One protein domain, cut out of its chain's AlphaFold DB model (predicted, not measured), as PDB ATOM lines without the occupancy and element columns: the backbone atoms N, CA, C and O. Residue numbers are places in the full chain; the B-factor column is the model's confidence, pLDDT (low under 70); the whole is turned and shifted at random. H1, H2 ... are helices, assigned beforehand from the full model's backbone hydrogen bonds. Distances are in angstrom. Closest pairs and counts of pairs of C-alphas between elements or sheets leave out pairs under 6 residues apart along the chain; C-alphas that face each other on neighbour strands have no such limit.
ATOM      1  N   PHE A  63     154.376 116.553  96.269       85.44
ATOM      2  CA  PHE A  63     153.611 115.622  97.099       85.44
ATOM      3  C   PHE A  63     152.260 115.251  96.457       85.44
ATOM      4  O   PHE A  63     151.843 114.102  96.535       85.44
ATOM      5  N   GLY A  64     151.620 116.183  95.736       84.94
ATOM      6  CA  GLY A  64     150.419 115.885  94.942       84.94
ATOM      7  C   GLY A  64     150.665 114.791  93.896       84.94
ATOM      8  O   GLY A  64     149.962 113.790  93.884       84.94
ATOM      9  N   ALA A  65     151.740 114.895  93.107       86.56
ATOM     10  CA  ALA A  65     152.079 113.870  92.117       86.56
ATOM     11  C   ALA A  65     152.437 112.510  92.754       86.56
ATOM     12  O   ALA A  65     152.222 111.467  92.130       86.56
ATOM     13  N   HIS A  66     152.956 112.504  93.989       88.94
ATOM     14  CA  HIS A  66     153.161 111.286  94.782       88.94
ATOM     15  C   HIS A  66     151.820 110.648  95.189       88.94
ATOM     16  O   HIS A  66     151.647 109.445  94.989       88.94
ATOM     17  N   VAL A  67     150.849 111.438  95.667       91.62
ATOM     18  CA  VAL A  67     149.472 110.975  95.940       91.62
ATOM     19  C   VAL A  67     148.819 110.437  94.664       91.62
ATOM     20  O   VAL A  67     148.338 109.306  94.664       91.62
ATOM     21  N   ASP A  68     148.891 111.170  93.550       93.00
ATOM     22  CA  ASP A  68     148.319 110.731  92.272       93.00
ATOM     23  C   ASP A  68     148.975 109.429  91.767       93.00
ATOM     24  O   ASP A  68     148.325 108.589  91.136       93.00
ATOM     25  N   ARG A  69     150.283 109.239  92.012       93.56
ATOM     26  CA  ARG A  69     151.000 107.995  91.680       93.56
ATOM     27  C   ARG A  69     150.519 106.842  92.560       93.56
ATOM     28  O   ARG A  69     150.255 105.770  92.018       93.56
ATOM     29  N   LEU A  70     150.359 107.057  93.867       95.06
ATOM     30  CA  LEU A  70     149.799 106.065  94.789       95.06
ATOM     31  C   LEU A  70     148.372 105.664  94.379       95.06
ATOM     32  O   LEU A  70     148.073 104.472  94.308       95.06
ATOM     33  N   GLU A  71     147.520 106.634  94.037       95.38
ATOM     34  CA  GLU A  71     146.146 106.387  93.586       95.38
ATOM     35  C   GLU A  71     146.120 105.523  92.316       95.38
ATOM     36  O   GLU A  71     145.430 104.502  92.279       95.38
ATOM     37  N   ARG A  72     146.946 105.848  91.308       95.88
ATOM     38  CA  ARG A  72     147.076 105.039  90.080       95.88
ATOM     39  C   ARG A  72     147.538 103.605  90.354       95.88
ATOM     40  O   ARG A  72     146.987 102.676  89.765       95.88
ATOM     41  N   LEU A  73     148.505 103.401  91.250       95.31
ATOM     42  CA  LEU A  73     149.001 102.066  91.615       95.31
ATOM     43  C   LEU A  73     147.928 101.230  92.335       95.31
ATOM     44  O   LEU A  73     147.713 100.056  92.023       95.31
ATOM     45  N   LEU A  74     147.188 101.856  93.252       95.06
ATOM     46  CA  LEU A  74     146.060 101.235  93.945       95.06
ATOM     47  C   LEU A  74     144.856 100.987  93.020       95.06
ATOM     48  O   LEU A  74     144.074 100.068  93.271       95.06
ATOM     49  N   ALA A  75     144.682 101.779  91.961       92.56
ATOM     50  CA  ALA A  75     143.672 101.563  90.924       92.56
ATOM     51  C   ALA A  75     144.043 100.417  89.964       92.56
ATOM     52  O   ALA A  75     143.168  99.641  89.595       92.56
ATOM     53  N   ALA A  76     145.326 100.260  89.622       92.50
ATOM     54  CA  ALA A  76     145.837  99.192  88.750       92.50
ATOM     55  C   ALA A  76     145.973  97.813  89.438       92.50
ATOM     56  O   ALA A  76     146.327  96.820  88.800       92.50
ATOM     57  N   THR A  77     145.709  97.741  90.744       90.25
ATOM     58  CA  THR A  77     145.731  96.504  91.536       90.25
ATOM     59  C   THR A  77     144.692  95.491  91.043       90.25
ATOM     60  O   THR A  77     143.528  95.834  90.854       90.25
ATOM     61  N   ARG A  78     145.081  94.214  90.939       84.56
ATOM     62  CA  ARG A  78     144.169  93.109  90.606       84.56
ATOM     63  C   ARG A  78     143.262  92.725  91.781       84.56
ATOM     64  O   ARG A  78     143.714  92.637  92.923       84.56
ATOM     65  N   ASP A  79     142.011  92.376  91.487       82.06
ATOM     66  CA  ASP A  79     141.023  92.008  92.511       82.06
ATOM     67  C   ASP A  79     141.323  90.699  93.262       82.06
ATOM     68  O   ASP A  79     140.823  90.513  94.372       82.06
ATOM     69  N   ASP A  80     142.178  89.830  92.716       84.19
ATOM     70  CA  ASP A  80     142.636  88.592  93.361       84.19
ATOM     71  C   ASP A  80     143.736  88.807  94.422       84.19
ATOM     72  O   ASP A  80     143.988  87.923  95.245       84.19
ATOM     73  N   GLN A  81     144.370  89.985  94.466       85.06
ATOM     74  CA  GLN A  81     145.447  90.289  95.411       85.06
ATOM     75  C   GLN A  81     144.903  90.747  96.782       85.06
ATOM     76  O   GLN A  81     144.081  91.666  96.826       85.06
ATOM     77  N   PRO A  82     145.373  90.213  97.929       91.50
ATOM     78  CA  PRO A  82     144.922  90.662  99.250       91.50
ATOM     79  C   PRO A  82     145.105  92.174  99.467       91.50
ATOM     80  O   PRO A  82     146.182  92.700  99.201       91.50
ATOM     81  N   VAL A  83     144.092  92.855 100.019       90.88
ATOM     82  CA  VAL A  83     144.041  94.333 100.149       90.88
ATOM     83  C   VAL A  83     145.266  94.929 100.857       90.88
ATOM     84  O   VAL A  83     145.817  95.931 100.418       90.88
ATOM     85  N   LEU A  84     145.746  94.296 101.932       91.31
ATOM     86  CA  LEU A  84     146.960  94.764 102.612       91.31
ATOM     87  C   LEU A  84     148.214  94.583 101.741       91.31
ATOM     88  O   LEU A  84     149.103  95.425 101.765       91.31
ATOM     89  N   ALA A  85     148.283  93.510 100.946       91.44
ATOM     90  CA  ALA A  85     149.422  93.246 100.071       91.44
ATOM     91  C   ALA A  85     149.479  94.227  98.890       91.44
ATOM     92  O   ALA A  85     150.576  94.640  98.519       91.44
ATOM     93  N   SER A  86     148.331  94.639  98.338       93.25
ATOM     94  CA  SER A  86     148.284  95.679  97.305       93.25
ATOM     95  C   SER A  86     148.667  97.055  97.843       93.25
ATOM     96  O   SER A  86     149.442  97.756  97.199       93.25
ATOM     97  N   ILE A  87     148.219  97.409  99.054       94.00
ATOM     98  CA  ILE A  87     148.649  98.644  99.726       94.00
ATOM     99  C   ILE A  87     150.164  98.625  99.964       94.00
ATOM    100  O   ILE A  87     150.854  99.550  99.546       94.00
ATOM    101  N   CYS A  88     150.715  97.558 100.556       94.00
ATOM    102  CA  CYS A  88     152.161  97.450 100.769       94.00
ATOM    103  C   CYS A  88     152.963  97.521  99.458       94.00
ATOM    104  O   CYS A  88     153.986  98.200  99.425       94.00
ATOM    105  N   ALA A  89     152.507  96.865  98.385       93.31
ATOM    106  CA  ALA A  89     153.165  96.931  97.081       93.31
ATOM    107  C   ALA A  89     153.150  98.355  96.504       93.31
ATOM    108  O   ALA A  89     154.195  98.857  96.101       93.31
ATOM    109  N   ALA A  90     152.001  99.038  96.542       94.81
ATOM    110  CA  ALA A  90     151.880 100.411  96.062       94.81
ATOM    111  C   ALA A  90     152.738 101.397  96.877       94.81
ATOM    112  O   ALA A  90     153.344 102.292  96.295       94.81
ATOM    113  N   TYR A  91     152.860 101.207  98.199       93.19
ATOM    114  CA  TYR A  91     153.760 102.008  99.040       93.19
ATOM    115  C   TYR A  91     155.244 101.764  98.748       93.19
ATOM    116  O   TYR A  91     156.018 102.719  98.776       93.19
ATOM    117  N   VAL A  92     155.650 100.519  98.477       93.38
ATOM    118  CA  VAL A  92     157.031 100.209  98.069       93.38
ATOM    119  C   VAL A  92     157.332 100.857  96.722       93.38
ATOM    120  O   VAL A  92     158.319 101.567  96.610       93.38
ATOM    121  N   GLU A  93     156.452 100.686  95.736       93.25
ATOM    122  CA  GLU A  93     156.626 101.234  94.389       93.25
ATOM    123  C   GLU A  93     156.632 102.775  94.379       93.25
ATOM    124  O   GLU A  93     157.494 103.392  93.754       93.25
ATOM    125  N   VAL A  94     155.699 103.432  95.084       91.12
ATOM    126  CA  VAL A  94     155.622 104.905  95.115       91.12
ATOM    127  C   VAL A  94     156.824 105.540  95.833       91.12
ATOM    128  O   VAL A  94     157.166 106.684  95.531       91.12
ATOM    129  N   ASN A  95     157.483 104.785  96.721       90.06
ATOM    130  CA  ASN A  95     158.731 105.151  97.398       90.06
ATOM    131  C   ASN A  95     159.974 104.471  96.789       90.06
ATOM    132  O   ASN A  95     161.034 104.472  97.418       90.06
ATOM    133  N   ASP A  96     159.868 103.911  95.583       89.88
ATOM    134  CA  ASP A  96     161.028 103.498  94.800       89.88
ATOM    135  C   ASP A  96     161.579 104.733  94.074       89.88
ATOM    136  O   ASP A  96     160.907 105.329  93.222       89.88
ATOM    137  N   TYR A  97     162.774 105.156  94.489       86.94
ATOM    138  CA  TYR A  97     163.481 106.351  94.027       86.94
ATOM    139  C   TYR A  97     164.842 105.943  93.464       86.94
ATOM    140  O   TYR A  97     165.502 105.064  94.020       86.94
ATOM    141  N   ALA A  98     165.303 106.617  92.408       89.88
ATOM    142  CA  ALA A  98     166.633 106.364  91.869       89.88
ATOM    143  C   ALA A  98     167.723 106.736  92.891       89.88
ATOM    144  O   ALA A  98     167.577 107.695  93.653       89.88
ATOM    145  N   ASP A  99     168.857 106.026  92.870       89.62
ATOM    146  CA  ASP A  99     169.963 106.244  93.818       89.62
ATOM    147  C   ASP A  99     170.466 107.701  93.850       89.62
ATOM    148  O   ASP A  99     170.902 108.182  94.899       89.62
ATOM    149  N   GLY A 100     170.371 108.416  92.720       90.06
ATOM    150  CA  GLY A 100     170.719 109.836  92.601       90.06
ATOM    151  C   GLY A 100     169.752 110.797  93.305       90.06
ATOM    152  O   GLY A 100     170.180 111.861  93.743       90.06
ATOM    153  N   ASP A 101     168.486 110.409  93.486       87.31
ATOM    154  CA  ASP A 101     167.453 111.226  94.140       87.31
ATOM    155  C   ASP A 101     167.440 111.024  95.665       87.31
ATOM    156  O   ASP A 101     167.039 111.911  96.427       87.31
ATOM    157  N   LEU A 102     167.918 109.865  96.139       89.44
ATOM    158  CA  LEU A 102     167.937 109.505  97.560       89.44
ATOM    159  C   LEU A 102     168.626 110.537  98.483       89.44
ATOM    160  O   LEU A 102     168.139 110.710  99.602       89.44
ATOM    161  N   PRO A 103     169.729 111.226  98.116       91.38
ATOM    162  CA  PRO A 103     170.310 112.282  98.949       91.38
ATOM    163  C   PRO A 103     169.349 113.461  99.168       91.38
ATOM    164  O   PRO A 103     169.129 113.858 100.313       91.38
ATOM    165  N   ILE A 104     168.721 113.956  98.095       89.31
ATOM    166  CA  ILE A 104     167.761 115.072  98.135       89.31
ATOM    167  C   ILE A 104     166.510 114.662  98.920       89.31
ATOM    168  O   ILE A 104     166.022 115.421  99.760       89.31
ATOM    169  N   LEU A 105     166.020 113.435  98.713       89.69
ATOM    170  CA  LEU A 105     164.908 112.882  99.484       89.69
ATOM    171  C   LEU A 105     165.234 112.810 100.982       89.69
ATOM    172  O   LEU A 105     164.433 113.264 101.797       89.69
ATOM    173  N   ARG A 106     166.407 112.280 101.361       92.12
ATOM    174  CA  ARG A 106     166.832 112.203 102.771       92.12
ATOM    175  C   ARG A 106     166.926 113.586 103.408       92.12
ATOM    176  O   ARG A 106     166.446 113.749 104.524       92.12
ATOM    177  N   GLN A 107     167.487 114.571 102.705       93.00
ATOM    178  CA  GLN A 107     167.547 115.959 103.172       93.00
ATOM    179  C   GLN A 107     166.139 116.536 103.390       93.00
ATOM    180  O   GLN A 107     165.853 117.075 104.458       93.00
ATOM    181  N   ARG A 108     165.234 116.355 102.418       93.56
ATOM    182  CA  ARG A 108     163.839 116.816 102.499       93.56
ATOM    183  C   ARG A 108     163.084 116.163 103.659       93.56
ATOM    184  O   ARG A 108     162.406 116.861 104.405       93.56
ATOM    185  N   MET A 109     163.232 114.851 103.848       91.94
ATOM    186  CA  MET A 109     162.601 114.127 104.956       91.94
ATOM    187  C   MET A 109     163.195 114.513 106.315       91.94
ATOM    188  O   MET A 109     162.441 114.681 107.266       91.94
ATOM    189  N   ALA A 110     164.513 114.711 106.417       93.00
ATOM    190  CA  ALA A 110     165.151 115.171 107.652       93.00
ATOM    191  C   ALA A 110     164.647 116.561 108.074       93.00
ATOM    192  O   ALA A 110     164.353 116.770 109.249       93.00
ATOM    193  N   LEU A 111     164.480 117.481 107.117       93.94
ATOM    194  CA  LEU A 111     163.910 118.804 107.364       93.94
ATOM    195  C   LEU A 111     162.430 118.719 107.780       93.94
ATOM    196  O   LEU A 111     162.056 119.254 108.819       93.94
ATOM    197  N   ILE A 112     161.595 117.999 107.021       91.94
ATOM    198  CA  ILE A 112     160.154 117.850 107.306       91.94
ATOM    199  C   ILE A 112     159.893 117.178 108.661       91.94
ATOM    200  O   ILE A 112     158.987 117.588 109.385       91.94
ATOM    201  N   LEU A 113     160.670 116.150 109.011       90.31
ATOM    202  CA  LEU A 113     160.520 115.419 110.271       90.31
ATOM    203  C   LEU A 113     161.226 116.107 111.450       90.31
ATOM    204  O   LEU A 113     160.915 115.776 112.592       90.31
ATOM    205  N   GLY A 114     162.145 117.044 111.204       90.81
ATOM    206  CA  GLY A 114     162.834 117.816 112.242       90.81
ATOM    207  C   GLY A 114     162.135 119.123 112.633       90.81
ATOM    208  O   GLY A 114     162.284 119.564 113.768       90.81
ATOM    209  N   GLU A 115     161.372 119.728 111.720       93.44
ATOM    210  CA  GLU A 115     160.798 121.071 111.871       93.44
ATOM    211  C   GLU A 115     159.306 121.032 112.274       93.44
ATOM    212  O   GLU A 115     158.465 120.634 111.457       93.44
ATOM    213  N   PRO A 116     158.921 121.476 113.491       89.75
ATOM    214  CA  PRO A 116     157.530 121.450 113.951       89.75
ATOM    215  C   PRO A 116     156.534 122.164 113.028       89.75
ATOM    216  O   PRO A 116     155.403 121.700 112.875       89.75
ATOM    217  N   ALA A 117     156.937 123.256 112.369       87.31
ATOM    218  CA  ALA A 117     156.067 123.966 111.429       87.31
ATOM    219  C   ALA A 117     155.745 123.130 110.172       87.31
ATOM    220  O   ALA A 117     154.612 123.143 109.679       87.31
ATOM    221  N   LEU A 118     156.707 122.339 109.683       89.81
ATOM    222  CA  LEU A 118     156.497 121.409 108.569       89.81
ATOM    223  C   LEU A 118     155.719 120.161 109.001       89.81
ATOM    224  O   LEU A 118     154.879 119.686 108.234       89.81
ATOM    225  N   GLN A 119     155.929 119.676 110.230       87.75
ATOM    226  CA  GLN A 119     155.121 118.601 110.817       87.75
ATOM    227  C   GLN A 119     153.647 119.004 110.973       87.75
ATOM    228  O   GLN A 119     152.765 118.205 110.661       87.75
ATOM    229  N   ALA A 120     153.350 120.236 111.397       84.94
ATOM    230  CA  ALA A 120     151.974 120.730 111.474       84.94
ATOM    231  C   ALA A 120     151.304 120.747 110.085       84.94
ATOM    232  O   ALA A 120     150.195 120.240 109.922       84.94
ATOM    233  N   HIS A 121     152.016 121.229 109.059       80.44
ATOM    234  CA  HIS A 121     151.536 121.210 107.668       80.44
ATOM    235  C   HIS A 121     151.369 119.787 107.102       80.44
ATOM    236  O   HIS A 121     150.538 119.554 106.223       80.44
ATOM    237  N   SER A 122     152.116 118.813 107.636       78.50
ATOM    238  CA  SER A 122     152.039 117.404 107.225       78.50
ATOM    239  C   SER A 122     150.658 116.780 107.437       78.50
ATOM    240  O   SER A 122     150.271 115.908 106.666       78.50
ATOM    241  N   GLN A 123     149.883 117.249 108.423       75.38
ATOM    242  CA  GLN A 123     148.562 116.690 108.734       75.38
ATOM    243  C   GLN A 123     147.594 116.812 107.549       75.38
ATOM    244  O   GLN A 123     146.879 115.865 107.234       75.38
ATOM    245  N   VAL A 124     147.624 117.950 106.849       76.56
ATOM    246  CA  VAL A 124     146.815 118.176 105.641       76.56
ATOM    247  C   VAL A 124     147.299 117.289 104.490       76.56
ATOM    248  O   VAL A 124     146.489 116.770 103.732       76.56
ATOM    249  N   ARG A 125     148.616 117.071 104.378       81.56
ATOM    250  CA  ARG A 125     149.221 116.253 103.316       81.56
ATOM    251  C   ARG A 125     148.944 114.762 103.494       81.56
ATOM    252  O   ARG A 125     148.540 114.101 102.543       81.56
ATOM    253  N   TYR A 126     149.100 114.225 104.698       83.38
ATOM    254  CA  TYR A 126     148.811 112.813 104.949       83.38
ATOM    255  C   TYR A 126     147.310 112.490 104.883       83.38
ATOM    256  O   TYR A 126     146.971 111.377 104.495       83.38
ATOM    257  N   ALA A 127     146.415 113.459 105.111       87.38
ATOM    258  CA  ALA A 127     144.977 113.265 104.896       87.38
ATOM    259  C   ALA A 127     144.620 112.902 103.435       87.38
ATOM    260  O   ALA A 127     143.727 112.082 103.215       87.38
ATOM    261  N   ASP A 128     145.335 113.443 102.438       88.62
ATOM    262  CA  ASP A 128     145.145 113.074 101.024       88.62
ATOM    263  C   ASP A 128     145.548 111.611 100.756       88.62
ATOM    264  O   ASP A 128     144.879 110.897 100.006       88.62
ATOM    265  N   VAL A 129     146.622 111.147 101.406       90.81
ATOM    266  CA  VAL A 129     147.095 109.755 101.343       90.81
ATOM    267  C   VAL A 129     146.106 108.814 102.035       90.81
ATOM    268  O   VAL A 129     145.711 107.802 101.451       90.81
ATOM    269  N   ASP A 130     145.657 109.167 103.241       91.19
ATOM    270  CA  ASP A 130     144.670 108.400 104.007       91.19
ATOM    271  C   ASP A 130     143.354 108.256 103.231       91.19
ATOM    272  O   ASP A 130     142.790 107.161 103.181       91.19
ATOM    273  N   ARG A 131     142.895 109.324 102.558       92.19
ATOM    274  CA  ARG A 131     141.729 109.299 101.659       92.19
ATOM    275  C   ARG A 131     141.903 108.257 100.551       92.19
ATOM    276  O   ARG A 131     141.055 107.378 100.407       92.19
ATOM    277  N   VAL A 132     143.004 108.326  99.800       93.88
ATOM    278  CA  VAL A 132     143.297 107.413  98.679       93.88
ATOM    279  C   VAL A 132     143.361 105.950  99.137       93.88
ATOM    280  O   VAL A 132     142.818 105.055  98.478       93.88
ATOM    281  N   VAL A 133     143.970 105.684 100.297       93.62
ATOM    282  CA  VAL A 133     144.025 104.334 100.877       93.62
ATOM    283  C   VAL A 133     142.642 103.875 101.351       93.62
ATOM    284  O   VAL A 133     142.248 102.745 101.055       93.62
ATOM    285  N   ALA A 134     141.870 104.729 102.028       92.12
ATOM    286  CA  ALA A 134     140.521 104.405 102.498       92.12
ATOM    287  C   ALA A 134     139.549 104.120 101.340       92.12
ATOM    288  O   ALA A 134     138.764 103.175 101.419       92.12
ATOM    289  N   GLU A 135     139.634 104.871 100.239       91.62
ATOM    290  CA  GLU A 135     138.865 104.631  99.012       91.62
ATOM    291  C   GLU A 135     139.245 103.304  98.334       91.62
ATOM    292  O   GLU A 135     138.362 102.569  97.877       91.62
ATOM    293  N   HIS A 136     140.535 102.938  98.312       92.19
ATOM    294  CA  HIS A 136     140.961 101.610  97.855       92.19
ATOM    295  C   HIS A 136     140.401 100.501  98.754       92.19
ATOM    296  O   HIS A 136     139.829  99.541  98.240       92.19
ATOM    297  N   VAL A 137     140.523 100.620 100.083       91.94
ATOM    298  CA  VAL A 137     139.986  99.619 101.021       91.94
ATOM    299  C   VAL A 137     138.477  99.467 100.830       91.94
ATOM    300  O   VAL A 137     138.021  98.352 100.597       91.94
ATOM    301  N   ALA A 138     137.726 100.571 100.833       90.38
ATOM    302  CA  ALA A 138     136.279 100.594 100.627       90.38
ATOM    303  C   ALA A 138     135.853  99.872  99.339       90.38
ATOM    304  O   ALA A 138     135.009  98.973  99.375       90.38
ATOM    305  N   ARG A 139     136.501 100.195  98.208       88.75
ATOM    306  CA  ARG A 139     136.261  99.537  96.912       88.75
ATOM    307  C   ARG A 139     136.494  98.026  96.976       88.75
ATOM    308  O   ARG A 139     135.729  97.272  96.386       88.75
ATOM    309  N   ARG A 140     137.544  97.582  97.673       88.69
ATOM    310  CA  ARG A 140     137.948  96.167  97.734       88.69
ATOM    311  C   ARG A 140     137.197  95.348  98.790       88.69
ATOM    312  O   ARG A 140     137.142  94.129  98.662       88.69
ATOM    313  N   THR A 141     136.638  95.974  99.830       85.25
ATOM    314  CA  THR A 141     135.875  95.286 100.894       85.25
ATOM    315  C   THR A 141     134.358  95.425 100.761       85.25
ATOM    316  O   THR A 141     133.631  94.726 101.467       85.25
ATOM    317  N   GLY A 142     133.866  96.314  99.890       78.81
ATOM    318  CA  GLY A 142     132.440  96.640  99.780       78.81
ATOM    319  C   GLY A 142     131.896  97.437 100.973       78.81
ATOM    320  O   GLY A 142     130.683  97.506 101.166       78.81
ATOM    321  N   GLN A 143     132.776  98.010 101.796       75.00
ATOM    322  CA  GLN A 143     132.422  98.842 102.949       75.00
ATOM    323  C   GLN A 143     132.474 100.329 102.576       75.00
ATOM    324  O   GLN A 143     133.163 100.719 101.639       75.00
ATOM    325  N   ALA A 144     131.782 101.188 103.327       63.81
ATOM    326  CA  ALA A 144     131.872 102.631 103.110       63.81
ATOM    327  C   ALA A 144     133.260 103.169 103.541       63.81
ATOM    328  O   ALA A 144     133.787 102.722 104.568       63.81
ATOM    329  N   PRO A 145     133.835 104.182 102.860       58.75
ATOM    330  CA  PRO A 145     135.107 104.787 103.276       58.75
ATOM    331  C   PRO A 145     135.082 105.299 104.724       58.75
ATOM    332  O   PRO A 145     136.012 105.061 105.489       58.75
ATOM    333  N   ALA A 146     133.957 105.890 105.145       57.66
ATOM    334  CA  ALA A 146     133.749 106.405 106.501       57.66
ATOM    335  C   ALA A 146     133.796 105.324 107.605       57.66
ATOM    336  O   ALA A 146     134.015 105.647 108.771       57.66
ATOM    337  N   THR A 147     133.613 104.042 107.262       49.44
ATOM    338  CA  THR A 147     133.754 102.932 108.225       49.44
ATOM    339  C   THR A 147     135.209 102.499 108.460       49.44
ATOM    340  O   THR A 147     135.470 101.801 109.436       49.44
ATOM    341  N   CYS A 148     136.171 102.958 107.649       51.56
ATOM    342  CA  CYS A 148     137.602 102.664 107.806       51.56
ATOM    343  C   CYS A 148     138.315 103.638 108.768       51.56
ATOM    344  O   CYS A 148     139.391 104.147 108.465       51.56
ATOM    345  N   SER A 149     137.736 103.911 109.941       50.06
ATOM    346  CA  SER A 149     138.381 104.747 110.969       50.06
ATOM    347  C   SER A 149     139.505 103.981 111.700       50.06
ATOM    348  O   SER A 149     139.402 102.760 111.826       50.06
ATOM    349  N   PRO A 150     140.575 104.635 112.212       49.41
ATOM    350  CA  PRO A 150     141.842 103.970 112.588       49.41
ATOM    351  C   PRO A 150     141.777 102.810 113.604       49.41
ATOM    352  O   PRO A 150     142.737 102.055 113.733       49.41
ATOM    353  N   GLY A 151     140.658 102.635 114.312       45.56
ATOM    354  CA  GLY A 151     140.406 101.493 115.197       45.56
ATOM    355  C   GLY A 151     139.897 100.215 114.508       45.56
ATOM    356  O   GLY A 151     139.681  99.225 115.200       45.56
TER     357      GLY A 151
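AT A GLANCE: This is residues 63 to 151 of the 265 residues of the protein "TetR family transcriptional regulator" of Geodermatophilus sp. DSM 44513 (UniProt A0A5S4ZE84). One long helix, H4, has H1 side by side with it along its second half, and H2 folds back from H1 at a slant, so that these three helices pack together. H3 stands off from H1 and H2 beyond the end where H4 begins, and makes a corner with H4 there, while the tail after H4 folds back beside it. The printed part has 89 residues with four named helices, H1, H2, H3 and H4 along the chain, and no named strand; the class is all helix. The whole is only just loose, close to compact, with a radius of gyration of the C-alphas of 14.7 A and spans of 40 by 29 by 20 A.

HOW THE PARTS SIT: Start with H4, residues 116 to 141, the hub, which touches three other helices and has a kink of 31 degrees near residue 124. With residues 125 to 136 alone it touches H1, residues 63 to 75, at a shallow tilt of 14 degrees, the same way; the closest C-alphas, of Glu 71 and Val 132, are 5.9 A apart. Next look at H2, residues 83 to 94, which forms a helical hairpin with H1: they touch, with the C-alphas of Leu 73 and Ala 90 closest at 5.6 A, and run opposite ways at a steep tilt of 41 degrees. H2 and H4 only just touch, with 3 pairs of C-alphas within 8 A, the closest those of Val 83 and Val 137 at 6.7 A. H1, H2 and H4 form an up-and-down bundle, each running against the one before it in the chain. At the other end of H4, H3, residues 102 to 114, touches it only at the corner, where the C-alphas of Ile 112 and Leu 118 are closest at 5.3 A; their tilt of 71 degrees is only just about perpendicular. H3 is apart from H1 and from H2. Every O i to N i+4 pair is within hydrogen-bond range in H1, H2 and H3, and 17 of 22 are in H4.

IN THESE COORDINATES: Find C-alpha 116 at (157.530, 121.450, 113.951); from there H4 runs 36.4 A to C-alpha 141 at (135.875, 95.286, 100.894). H1 begins at C-alpha 63, (153.611, 115.622, 97.099), and is 18.3 A long. H2 measures 16.5 A and H3 17.6 A.

THE WHOLE: The C-alphas farthest apart are those of Asp 80 and Ala 117, at 41.9 A. The printed part has no cut. The link from H3 to H4 is tight, and those from H1 to H2 and from H2 to H3 are short. Look at residues 98 to 104, of which 102 to 104 belong to H3: they stand free. The mean pLDDT of the printed part is 86.3, and residues 144 to 151 are under 70.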